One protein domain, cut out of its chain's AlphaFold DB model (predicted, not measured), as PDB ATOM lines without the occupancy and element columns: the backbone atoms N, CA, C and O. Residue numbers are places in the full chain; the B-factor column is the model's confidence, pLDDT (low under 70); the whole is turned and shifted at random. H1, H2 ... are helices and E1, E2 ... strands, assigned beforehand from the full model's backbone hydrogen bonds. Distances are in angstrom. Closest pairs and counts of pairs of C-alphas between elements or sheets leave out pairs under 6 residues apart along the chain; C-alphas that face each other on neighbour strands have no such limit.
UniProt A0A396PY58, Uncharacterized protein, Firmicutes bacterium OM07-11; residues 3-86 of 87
ATOM      1  N   TYR A   3     159.136 201.662 188.169       92.12
ATOM      2  CA  TYR A   3     159.672 202.831 187.475       92.12
ATOM      3  C   TYR A   3     158.766 203.212 186.308       92.12
ATOM      4  O   TYR A   3     158.308 202.348 185.555       92.12
ATOM      5  N   VAL A   4     158.504 204.505 186.166       93.19
ATOM      6  CA  VAL A   4     157.719 205.067 185.068       93.19
ATOM      7  C   VAL A   4     158.400 206.312 184.508       93.19
ATOM      8  O   VAL A   4     159.187 206.962 185.196       93.19
ATOM      9  N   ASN A   5     158.101 206.658 183.261       92.12
ATOM     10  CA  ASN A   5     158.507 207.936 182.677       92.12
ATOM     11  C   ASN A   5     157.540 209.074 183.071       92.12
ATOM     12  O   ASN A   5     156.543 208.862 183.760       92.12
ATOM     13  N   GLU A   6     157.789 210.288 182.572       88.00
ATOM     14  CA  GLU A   6     156.950 211.477 182.818       88.00
ATOM     15  C   GLU A   6     155.495 211.350 182.328       88.00
ATOM     16  O   GLU A   6     154.622 212.112 182.743       88.00
ATOM     17  N   LYS A   7     155.215 210.386 181.447       89.19
ATOM     18  CA  LYS A   7     153.869 210.068 180.949       89.19
ATOM     19  C   LYS A   7     153.208 208.923 181.721       89.19
ATOM     20  O   LYS A   7     152.134 208.485 181.321       89.19
ATOM     21  N   PHE A   8     153.822 208.466 182.815       88.44
ATOM     22  CA  PHE A   8     153.407 207.302 183.603       88.44
ATOM     23  C   PHE A   8     153.439 205.975 182.827       88.44
ATOM     24  O   PHE A   8     152.775 205.014 183.213       88.44
ATOM     25  N   GLU A   9     154.230 205.890 181.756       90.12
ATOM     26  CA  GLU A   9     154.459 204.631 181.046       90.12
ATOM     27  C   GLU A   9     155.571 203.843 181.757       90.12
ATOM     28  O   GLU A   9     156.564 204.445 182.179       90.12
ATOM     29  N   PRO A  10     155.434 202.515 181.909       91.00
ATOM     30  CA  PRO A  10     156.421 201.696 182.603       91.00
ATOM     31  C   PRO A  10     157.760 201.679 181.857       91.00
ATOM     32  O   PRO A  10     157.802 201.452 180.648       91.00
ATOM     33  N   ILE A  11     158.851 201.872 182.601       93.00
ATOM     34  CA  ILE A  11     160.232 201.791 182.103       93.00
ATOM     35  C   ILE A  11     161.023 200.759 182.908       93.00
ATOM     36  O   ILE A  11     160.611 200.351 184.000       93.00
ATOM     37  N   THR A  12     162.156 200.321 182.367       92.06
ATOM     38  CA  THR A  12     163.073 199.429 183.080       92.06
ATOM     39  C   THR A  12     164.112 200.228 183.861       92.06
ATOM     40  O   THR A  12     164.319 201.411 183.614       92.06
ATOM     41  N   GLU A  13     164.767 199.588 184.830       86.38
ATOM     42  CA  GLU A  13     165.855 200.218 185.590       86.38
ATOM     43  C   GLU A  13     167.046 200.593 184.688       86.38
ATOM     44  O   GLU A  13     167.713 201.586 184.950       86.38
ATOM     45  N   ASP A  14     167.246 199.874 183.576       87.69
ATOM     46  CA  ASP A  14     168.283 200.171 182.578       87.69
ATOM     47  C   ASP A  14     168.026 201.491 181.819       87.69
ATOM     48  O   ASP A  14     168.957 202.087 181.277       87.69
ATOM     49  N   ASP A  15     166.776 201.964 181.791       86.06
ATOM     50  CA  ASP A  15     166.390 203.239 181.173       86.06
ATOM     51  C   ASP A  15     166.607 204.441 182.116       86.06
ATOM     52  O   ASP A  15     166.479 205.597 181.701       86.06
ATOM     53  N   VAL A  16     166.918 204.182 183.392       89.12
ATOM     54  CA  VAL A  16     167.109 205.205 184.423       89.12
ATOM     55  C   VAL A  16     168.581 205.598 184.489       89.12
ATOM     56  O   VAL A  16     169.413 204.909 185.075       89.12
ATOM     57  N   ASP A  17     168.894 206.765 183.938       88.56
ATOM     58  CA  ASP A  17     170.226 207.359 184.013       88.56
ATOM     59  C   ASP A  17     170.251 208.465 185.082       88.56
ATOM     60  O   ASP A  17     169.842 209.602 184.850       88.56
ATOM     61  N   LEU A  18     170.727 208.129 186.284       87.31
ATOM     62  CA  LEU A  18     170.830 209.082 187.399       87.31
ATOM     63  C   LEU A  18     171.938 210.133 187.215       87.31
ATOM     64  O   LEU A  18     172.007 211.067 188.011       87.31
ATOM     65  N   GLU A  19     172.805 210.000 186.206       85.25
ATOM     66  CA  GLU A  19     173.740 211.069 185.841       85.25
ATOM     67  C   GLU A  19     173.038 212.128 184.983       85.25
ATOM     68  O   GLU A  19     173.303 213.318 185.139       85.25
ATOM     69  N   LYS A  20     172.098 211.711 184.122       84.75
ATOM     70  CA  LYS A  20     171.342 212.604 183.222       84.75
ATOM     71  C   LYS A  20     169.987 213.057 183.760       84.75
ATOM     72  O   LYS A  20     169.335 213.901 183.150       84.75
ATOM     73  N   GLY A  21     169.504 212.482 184.850       88.75
ATOM     74  CA  GLY A  21     168.152 212.723 185.336       88.75
ATOM     75  C   GLY A  21     167.994 212.483 186.823       88.75
ATOM     76  O   GLY A  21     168.958 212.333 187.568       88.75
ATOM     77  N   TYR A  22     166.745 212.481 187.269       88.19
ATOM     78  CA  TYR A  22     166.402 212.227 188.661       88.19
ATOM     79  C   TYR A  22     165.107 211.431 188.764       88.19
ATOM     80  O   TYR A  22     164.242 211.472 187.887       88.19
ATOM     81  N   LEU A  23     164.982 210.698 189.869       93.12
ATOM     82  CA  LEU A  23     163.771 209.974 190.218       93.12
ATOM     83  C   LEU A  23     162.969 210.760 191.254       93.12
ATOM     84  O   LEU A  23     163.512 211.221 192.259       93.12
ATOM     85  N   THR A  24     161.664 210.865 191.031       92.94
ATOM     86  CA  THR A  24     160.715 211.446 191.983       92.94
ATOM     87  C   THR A  24     159.719 210.385 192.422       92.94
ATOM     88  O   THR A  24     159.093 209.730 191.592       92.94
ATOM     89  N   THR A  25     159.542 210.217 193.733       93.94
ATOM     90  CA  THR A  25     158.489 209.340 194.263       93.94
ATOM     91  C   THR A  25     157.143 210.053 194.188       93.94
ATOM     92  O   THR A  25     157.008 211.173 194.680       93.94
ATOM     93  N   THR A  26     156.150 209.410 193.580       92.38
ATOM     94  CA  THR A  26     154.773 209.914 193.506       92.38
ATOM     95  C   THR A  26     153.772 208.781 193.682       92.38
ATOM     96  O   THR A  26     154.116 207.603 193.587       92.38
ATOM     97  N   THR A  27     152.516 209.140 193.915       91.69
ATOM     98  CA  THR A  27     151.407 208.194 193.983       91.69
ATOM     99  C   THR A  27     150.688 208.156 192.638       91.69
ATOM    100  O   THR A  27     150.281 209.194 192.118       91.69
ATOM    101  N   ALA A  28     150.516 206.961 192.080       90.12
ATOM    102  CA  ALA A  28     149.774 206.728 190.846       90.12
ATOM    103  C   ALA A  28     148.645 205.719 191.080       90.12
ATOM    104  O   ALA A  28     148.696 204.914 192.007       90.12
ATOM    105  N   ILE A  29     147.618 205.774 190.237       89.25
ATOM    106  CA  ILE A  29     146.530 204.795 190.237       89.25
ATOM    107  C   ILE A  29     146.988 203.585 189.421       89.25
ATOM    108  O   ILE A  29     147.555 203.746 188.335       89.25
ATOM    109  N   ARG A  30     146.743 202.377 189.930       86.81
ATOM    110  CA  ARG A  30     147.034 201.139 189.200       86.81
ATOM    111  C   ARG A  30     146.256 201.062 187.884       86.81
ATOM    112  O   ARG A  30     145.126 201.527 187.783       86.81
ATOM    113  N   GLU A  31     146.840 200.417 186.876       82.94
ATOM    114  CA  GLU A  31     146.200 200.280 185.556       82.94
ATOM    115  C   GLU A  31     144.915 199.442 185.585       82.94
ATOM    116  O   GLU A  31     144.030 199.647 184.757       82.94
ATOM    117  N   ASP A  32     144.807 198.520 186.540       84.38
ATOM    118  CA  ASP A  32     143.655 197.641 186.726       84.38
ATOM    119  C   ASP A  32     142.607 198.191 187.708       84.38
ATOM    120  O   ASP A  32     141.657 197.485 188.042       84.38
ATOM    121  N   ALA A  33     142.756 199.438 188.165       85.44
ATOM    122  CA  ALA A  33     141.843 200.048 189.122       85.44
ATOM    123  C   ALA A  33     140.539 200.537 188.474       85.44
ATOM    124  O   ALA A  33     140.539 201.310 187.508       85.44
ATOM    125  N   GLU A  34     139.412 200.158 189.073       85.50
ATOM    126  CA  GLU A  34     138.085 200.643 188.701       85.50
ATOM    127  C   GLU A  34     137.689 201.832 189.593       85.50
ATOM    128  O   GLU A  34     137.916 201.799 190.805       85.50
ATOM    129  N   PRO A  35     137.095 202.906 189.040       86.94
ATOM    130  CA  PRO A  35     136.580 203.990 189.865       86.94
ATOM    131  C   PRO A  35     135.518 203.487 190.850       86.94
ATOM    132  O   PRO A  35     134.675 202.669 190.483       86.94
ATOM    133  N   ILE A  36     135.481 204.029 192.073       84.00
ATOM    134  CA  ILE A  36     134.508 203.610 193.109       84.00
ATOM    135  C   ILE A  36     133.065 203.754 192.613       84.00
ATOM    136  O   ILE A  36     132.191 202.955 192.948       84.00
ATOM    137  N   ASP A  37     132.806 204.800 191.835       80.00
ATOM    138  CA  ASP A  37     131.481 205.093 191.309       80.00
ATOM    139  C   ASP A  37     131.165 204.357 189.996       80.00
ATOM    140  O   ASP A  37     130.039 204.464 189.514       80.00
ATOM    141  N   ASN A  38     132.126 203.617 189.423       77.81
ATOM    142  CA  ASN A  38     132.048 202.922 188.134       77.81
ATOM    143  C   ASN A  38     131.565 203.786 186.949       77.81
ATOM    144  O   ASN A  38     131.122 203.253 185.928       77.81
ATOM    145  N   ILE A  39     131.617 205.116 187.067       74.44
ATOM    146  CA  ILE A  39     131.064 206.054 186.080       74.44
ATOM    147  C   ILE A  39     132.077 207.152 185.759       74.44
ATOM    148  O   ILE A  39     132.278 207.471 184.585       74.44
ATOM    149  N   THR A  40     132.719 207.745 186.766       70.12
ATOM    150  CA  THR A  40     133.598 208.901 186.592       70.12
ATOM    151  C   THR A  40     134.990 208.655 187.157       70.12
ATOM    152  O   THR A  40     135.183 208.088 188.224       70.12
ATOM    153  N   LYS A  41     136.014 209.134 186.447       78.38
ATOM    154  CA  LYS A  41     137.423 209.026 186.857       78.38
ATOM    155  C   LYS A  41     137.797 210.078 187.917       78.38
ATOM    156  O   LYS A  41     138.833 210.725 187.802       78.38
ATOM    157  N   PHE A  42     136.917 210.313 188.892       79.12
ATOM    158  CA  PHE A  42     137.121 211.306 189.953       79.12
ATOM    159  C   PHE A  42     137.429 210.679 191.320       79.12
ATOM    160  O   PHE A  42     137.918 211.394 192.192       79.12
ATOM    161  N   ALA A  43     137.181 209.378 191.516       83.06
ATOM    162  CA  ALA A  43     137.462 208.684 192.773       83.06
ATOM    163  C   ALA A  43     137.812 207.201 192.556       83.06
ATOM    164  O   ALA A  43     137.090 206.489 191.861       83.06
ATOM    165  N   TRP A  44     138.875 206.734 193.213       88.06
ATOM    166  CA  TRP A  44     139.318 205.332 193.259       88.06
ATOM    167  C   TRP A  44     139.436 204.866 194.702       88.06
ATOM    168  O   TRP A  44     139.415 205.689 195.620       88.06
ATOM    169  N   ASN A  45     139.522 203.553 194.912       88.19
ATOM    170  CA  ASN A  45     139.735 203.019 196.246       88.19
ATOM    171  C   ASN A  45     141.115 203.441 196.758       88.19
ATOM    172  O   ASN A  45     142.078 203.452 195.999       88.19
ATOM    173  N   ASP A  46     141.241 203.705 198.058       87.31
ATOM    174  CA  ASP A  46     142.536 204.030 198.667       87.31
ATOM    175  C   ASP A  46     143.595 202.937 198.408       87.31
ATOM    176  O   ASP A  46     144.782 203.234 198.304       87.31
ATOM    177  N   ASN A  47     143.174 201.677 198.240       87.75
ATOM    178  CA  ASN A  47     144.061 200.547 197.931       87.75
ATOM    179  C   ASN A  47     144.500 200.469 196.456       87.75
ATOM    180  O   ASN A  47     145.371 199.662 196.123       87.75
ATOM    181  N   ASP A  48     143.889 201.261 195.574       89.56
ATOM    182  CA  ASP A  48     144.231 201.316 194.149       89.56
ATOM    183  C   ASP A  48     145.392 202.276 193.864       89.56
ATOM    184  O   ASP A  48     145.960 202.269 192.768       89.56
ATOM    185  N   TYR A  49     145.744 203.100 194.849       89.50
ATOM    186  CA  TYR A  49     146.886 203.992 194.799       89.50
ATOM    187  C   TYR A  49     148.162 203.237 195.174       89.50
ATOM    188  O   TYR A  49     148.236 202.558 196.197       89.50
ATOM    189  N   GLU A  50     149.196 203.384 194.356       91.69
ATOM    190  CA  GLU A  50     150.515 202.803 194.585       91.69
ATOM    191  C   GLU A  50     151.613 203.864 194.488       91.69
ATOM    192  O   GLU A  50     151.496 204.851 193.759       91.69
ATOM    193  N   GLU A  51     152.711 203.652 195.213       93.44
ATOM    194  CA  GLU A  51     153.912 204.471 195.061       93.44
ATOM    195  C   GLU A  51     154.732 204.012 193.849       93.44
ATOM    196  O   GLU A  51     155.112 202.839 193.715       93.44
ATOM    197  N   VAL A  52     155.050 204.970 192.981       93.56
ATOM    198  CA  VAL A  52     155.871 204.789 191.781       93.56
ATOM    199  C   VAL A  52     157.036 205.772 191.789       93.56
ATOM    200  O   VAL A  52     156.967 206.836 192.407       93.56
ATOM    201  N   GLN A  53     158.114 205.418 191.093       94.81
ATOM    202  CA  GLN A  53     159.225 206.332 190.841       94.81
ATOM    203  C   GLN A  53     159.159 206.842 189.407       94.81
ATOM    204  O   GLN A  53     159.244 206.059 188.463       94.81
ATOM    205  N   VAL A  54     159.002 208.155 189.258       94.56
ATOM    206  CA  VAL A  54     158.977 208.845 187.970       94.56
ATOM    207  C   VAL A  54     160.390 209.284 187.634       94.56
ATOM    208  O   VAL A  54     160.978 210.076 188.372       94.56
ATOM    209  N   TYR A  55     160.923 208.779 186.530       93.50
ATOM    210  CA  TYR A  55     162.169 209.265 185.961       93.50
ATOM    211  C   TYR A  55     161.899 210.481 185.078       93.50
ATOM    212  O   TYR A  55     161.172 210.392 184.083       93.50
ATOM    213  N   SER A  56     162.518 211.600 185.444       90.88
ATOM    214  CA  SER A  56     162.572 212.814 184.638       90.88
ATOM    215  C   SER A  56     164.009 213.024 184.190       90.88
ATOM    216  O   SER A  56     164.928 213.102 185.009       90.88
ATOM    217  N   LEU A  57     164.197 213.141 182.876       89.38
ATOM    218  CA  LEU A  57     165.458 213.619 182.334       89.38
ATOM    219  C   LEU A  57     165.660 215.039 182.846       89.38
ATOM    220  O   LEU A  57     164.773 215.881 182.717       89.38
ATOM    221  N   ASN A  58     166.826 215.306 183.417       79.69
ATOM    222  CA  ASN A  58     167.267 216.669 183.567       79.69
ATOM    223  C   ASN A  58     167.765 217.042 182.172       79.69
ATOM    224  O   ASN A  58     168.780 216.492 181.741       79.69
ATOM    225  N   PRO A  59     167.059 217.886 181.399       67.62
ATOM    226  CA  PRO A  59     167.703 218.457 180.241       67.62
ATOM    227  C   PRO A  59     168.858 219.258 180.828       67.62
ATOM    228  O   PRO A  59     168.644 220.329 181.393       67.62
ATOM    229  N   GLU A  60     170.071 218.710 180.770       60.53
ATOM    230  CA  GLU A  60     171.280 219.489 180.937       60.53
ATOM    231  C   GLU A  60     171.189 220.584 179.877       60.53
ATOM    232  O   GLU A  60     171.593 220.424 178.726       60.53
ATOM    233  N   ARG A  61     170.576 221.714 180.231       54.66
ATOM    234  CA  ARG A  61     170.888 222.953 179.564       54.66
ATOM    235  C   ARG A  61     172.309 223.208 180.016       54.66
ATOM    236  O   ARG A  61     172.522 223.715 181.116       54.66
ATOM    237  N   GLU A  62     173.266 222.769 179.206       59.09
ATOM    238  CA  GLU A  62     174.623 223.279 179.281       59.09
ATOM    239  C   GLU A  62     174.487 224.801 179.280       59.09
ATOM    240  O   GLU A  62     174.095 225.392 178.273       59.09
ATOM    241  N   LEU A  63     174.695 225.422 180.444       62.25
ATOM    242  CA  LEU A  63     174.747 226.870 180.539       62.25
ATOM    243  C   LEU A  63     175.963 227.283 179.723       62.25
ATOM    244  O   LEU A  63     177.111 227.063 180.113       62.25
ATOM    245  N   SER A  64     175.702 227.803 178.536       73.44
ATOM    246  CA  SER A  64     176.747 228.342 177.692       73.44
ATOM    247  C   SER A  64     177.207 229.679 178.284       73.44
ATOM    248  O   SER A  64     176.411 230.381 178.907       73.44
ATOM    249  N   PRO A  65     178.451 230.121 178.037       74.88
ATOM    250  CA  PRO A  65     178.870 231.484 178.385       74.88
ATOM    251  C   PRO A  65     177.965 232.582 177.786       74.88
ATOM    252  O   PRO A  65     177.945 233.718 178.264       74.88
ATOM    253  N   GLN A  66     177.217 232.250 176.727       77.44
ATOM    254  CA  GLN A  66     176.216 233.132 176.141       77.44
ATOM    255  C   GLN A  66     175.009 233.313 177.070       77.44
ATOM    256  O   GLN A  66     174.514 234.426 177.172       77.44
ATOM    257  N   ASP A  67     174.597 232.280 177.810       79.12
ATOM    258  CA  ASP A  67     173.473 232.361 178.751       79.12
ATOM    259  C   ASP A  67     173.750 233.350 179.892       79.12
ATOM    260  O   ASP A  67     172.867 234.118 180.275       79.12
ATOM    261  N   ASP A  68     174.993 233.393 180.384       81.06
ATOM    262  CA  ASP A  68     175.428 234.388 181.372       81.06
ATOM    263  C   ASP A  68     175.422 235.803 180.780       81.06
ATOM    264  O   ASP A  68     174.966 236.757 181.414       81.06
ATOM    265  N   THR A  69     175.903 235.947 179.542       86.06
ATOM    266  CA  THR A  69     175.924 237.238 178.838       86.06
ATOM    267  C   THR A  69     174.506 237.758 178.608       86.06
ATOM    268  O   THR A  69     174.230 238.934 178.856       86.06
ATOM    269  N   ASP A  70     173.597 236.879 178.195       87.50
ATOM    270  CA  ASP A  70     172.193 237.192 177.956       87.50
ATOM    271  C   ASP A  70     171.491 237.565 179.270       87.50
ATOM    272  O   ASP A  70     170.760 238.553 179.320       87.50
ATOM    273  N   ALA A  71     171.771 236.856 180.370       87.75
ATOM    274  CA  ALA A  71     171.249 237.204 181.691       87.75
ATOM    275  C   ALA A  71     171.729 238.590 182.163       87.75
ATOM    276  O   ALA A  71     170.933 239.378 182.684       87.75
ATOM    277  N   MET A  72     173.006 238.926 181.945       90.69
ATOM    278  CA  MET A  72     173.547 240.255 182.260       90.69
ATOM    279  C   MET A  72     172.947 241.354 181.377       90.69
ATOM    280  O   MET A  72     172.707 242.463 181.861       90.69
ATOM    281  N   ALA A  73     172.694 241.062 180.097       91.69
ATOM    282  CA  ALA A  73     172.049 241.994 179.177       91.69
ATOM    283  C   ALA A  73     170.605 242.284 179.607       91.69
ATOM    284  O   ALA A  73     170.224 243.449 179.691       91.69
ATOM    285  N   ILE A  74     169.846 241.250 179.974       92.50
ATOM    286  CA  ILE A  74     168.468 241.385 180.467       92.50
ATOM    287  C   ILE A  74     168.424 242.212 181.759       92.50
ATOM    288  O   ILE A  74     167.607 243.126 181.869       92.50
ATOM    289  N   ASP A  75     169.311 241.945 182.724       93.94
ATOM    290  CA  ASP A  75     169.411 242.760 183.947       93.94
ATOM    291  C   ASP A  75     169.727 244.228 183.626       93.94
ATOM    292  O   ASP A  75     169.114 245.150 184.171       93.94
ATOM    293  N   HIS A  76     170.676 244.458 182.718       93.81
ATOM    294  CA  HIS A  76     171.062 245.799 182.307       93.81
ATOM    295  C   HIS A  76     169.906 246.547 181.626       93.81
ATOM    296  O   HIS A  76     169.632 247.695 181.977       93.81
ATOM    297  N   GLU A  77     169.190 245.901 180.706       94.31
ATOM    298  CA  GLU A  77     168.010 246.462 180.038       94.31
ATOM    299  C   GLU A  77     166.876 246.757 181.025       94.31
ATOM    300  O   GLU A  77     166.256 247.823 180.960       94.31
ATOM    301  N   TYR A  78     166.644 245.866 181.989       92.44
ATOM    302  CA  TYR A  78     165.661 246.081 183.045       92.44
ATOM    303  C   TYR A  78     166.005 247.312 183.892       92.44
ATOM    304  O   TYR A  78     165.151 248.177 184.106       92.44
ATOM    305  N   ARG A  79     167.270 247.454 184.312       94.88
ATOM    306  CA  ARG A  79     167.733 248.632 185.064       94.88
ATOM    307  C   ARG A  79     167.597 249.925 184.267       94.88
ATOM    308  O   ARG A  79     167.177 250.932 184.831       94.88
ATOM    309  N   LEU A  80     167.914 249.910 182.972       94.94
ATOM    310  CA  LEU A  80     167.705 251.073 182.103       94.94
ATOM    311  C   LEU A  80     166.222 251.443 181.994       94.94
ATOM    312  O   LEU A  80     165.881 252.618 182.091       94.94
ATOM    313  N   THR A  81     165.349 250.446 181.866       94.50
ATOM    314  CA  THR A  81     163.898 250.653 181.778       94.50
ATOM    315  C   THR A  81     163.340 251.270 183.062       94.50
ATOM    316  O   THR A  81     162.544 252.203 183.005       94.50
ATOM    317  N   LEU A  82     163.776 250.803 184.236       94.56
ATOM    318  CA  LEU A  82     163.361 251.391 185.515       94.56
ATOM    319  C   LEU A  82     163.788 252.859 185.642       94.56
ATOM    320  O   LEU A  82     162.988 253.692 186.067       94.56
ATOM    321  N   LEU A  83     165.011 253.186 185.214       92.19
ATOM    322  CA  LEU A  83     165.504 254.565 185.204       92.19
ATOM    323  C   LEU A  83     164.701 255.460 184.253       92.19
ATOM    324  O   LEU A  83     164.404 256.600 184.605       92.19
ATOM    325  N   GLU A  84     164.328 254.955 183.075       92.81
ATOM    326  CA  GLU A  84     163.475 255.681 182.125       92.81
ATOM    327  C   GLU A  84     162.073 255.938 182.698       92.81
ATOM    328  O   GLU A  84     161.507 257.015 182.505       92.81
ATOM    329  N   LEU A  85     161.534 254.982 183.456       93.75
ATOM    330  CA  LEU A  85     160.235 255.098 184.121       93.75
ATOM    331  C   LEU A  85     160.282 255.899 185.436       93.75
ATOM    332  O   LEU A  85     159.225 256.204 185.989       93.75
ATOM    333  N   GLY A  86     161.473 256.260 185.927       88.19
ATOM    334  CA  GLY A  86     161.661 257.000 187.177       88.19
ATOM    335  C   GLY A  86     161.243 256.226 188.434       88.19
ATOM    336  O   GLY A  86     160.802 256.853 189.401       88.19
TER     337      GLY A  86
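AT A GLANCE: This is residues 3 to 86 of the 87 residues of an uncharacterized protein of Firmicutes bacterium OM07-11 (UniProt A0A396PY58). A strongly twisted hairpin of E2 and E3, with short E1 beside E3, makes a small sheet, and one helix, H1, sticks out far from it within the free-standing residues 61 to 86. The 84 printed residues hold E1, E2, E3 and H1 in turn; the sheet, order E1, E3, E2, is mixed, and so is the class, helices and strands. The whole is extended, radius of gyration of the C-alphas 22.4 A, and flat, spanning 62 by 37 by 15 A.

HOW THE PARTS SIT: Edge strand E1, residues 3 to 5, is parallel to inner strand E3, residues 49 to 57, at 55 degrees; N 4 and O 53 are within hydrogen-bond range, 2.9 A. Edge strand E2, residues 21 to 29, bends by 58 degrees at residue 25 and is antiparallel to E3 at 154 degrees, a hairpin; N 24 and O 54 are 2.9 A apart. H1, residues 65 to 85, is not on the sheet; its every O i to N i+4 pair is within hydrogen-bond range.

IN THESE COORDINATES: E1 begins at C-alpha 3 (159.672, 202.831, 187.475). E2 measures 23.5 A, E3 24.4 A and H1 30.6 A, ending at C-alpha 85 (160.235, 255.098, 184.121).

THE WHOLE: The C-alphas farthest apart, Asp 32 and Gly 86, are 62.0 A apart. The printed part has no cut; links E1 to E2 and E2 to E3 are long. Residues 59 to 63 have pLDDT under 70.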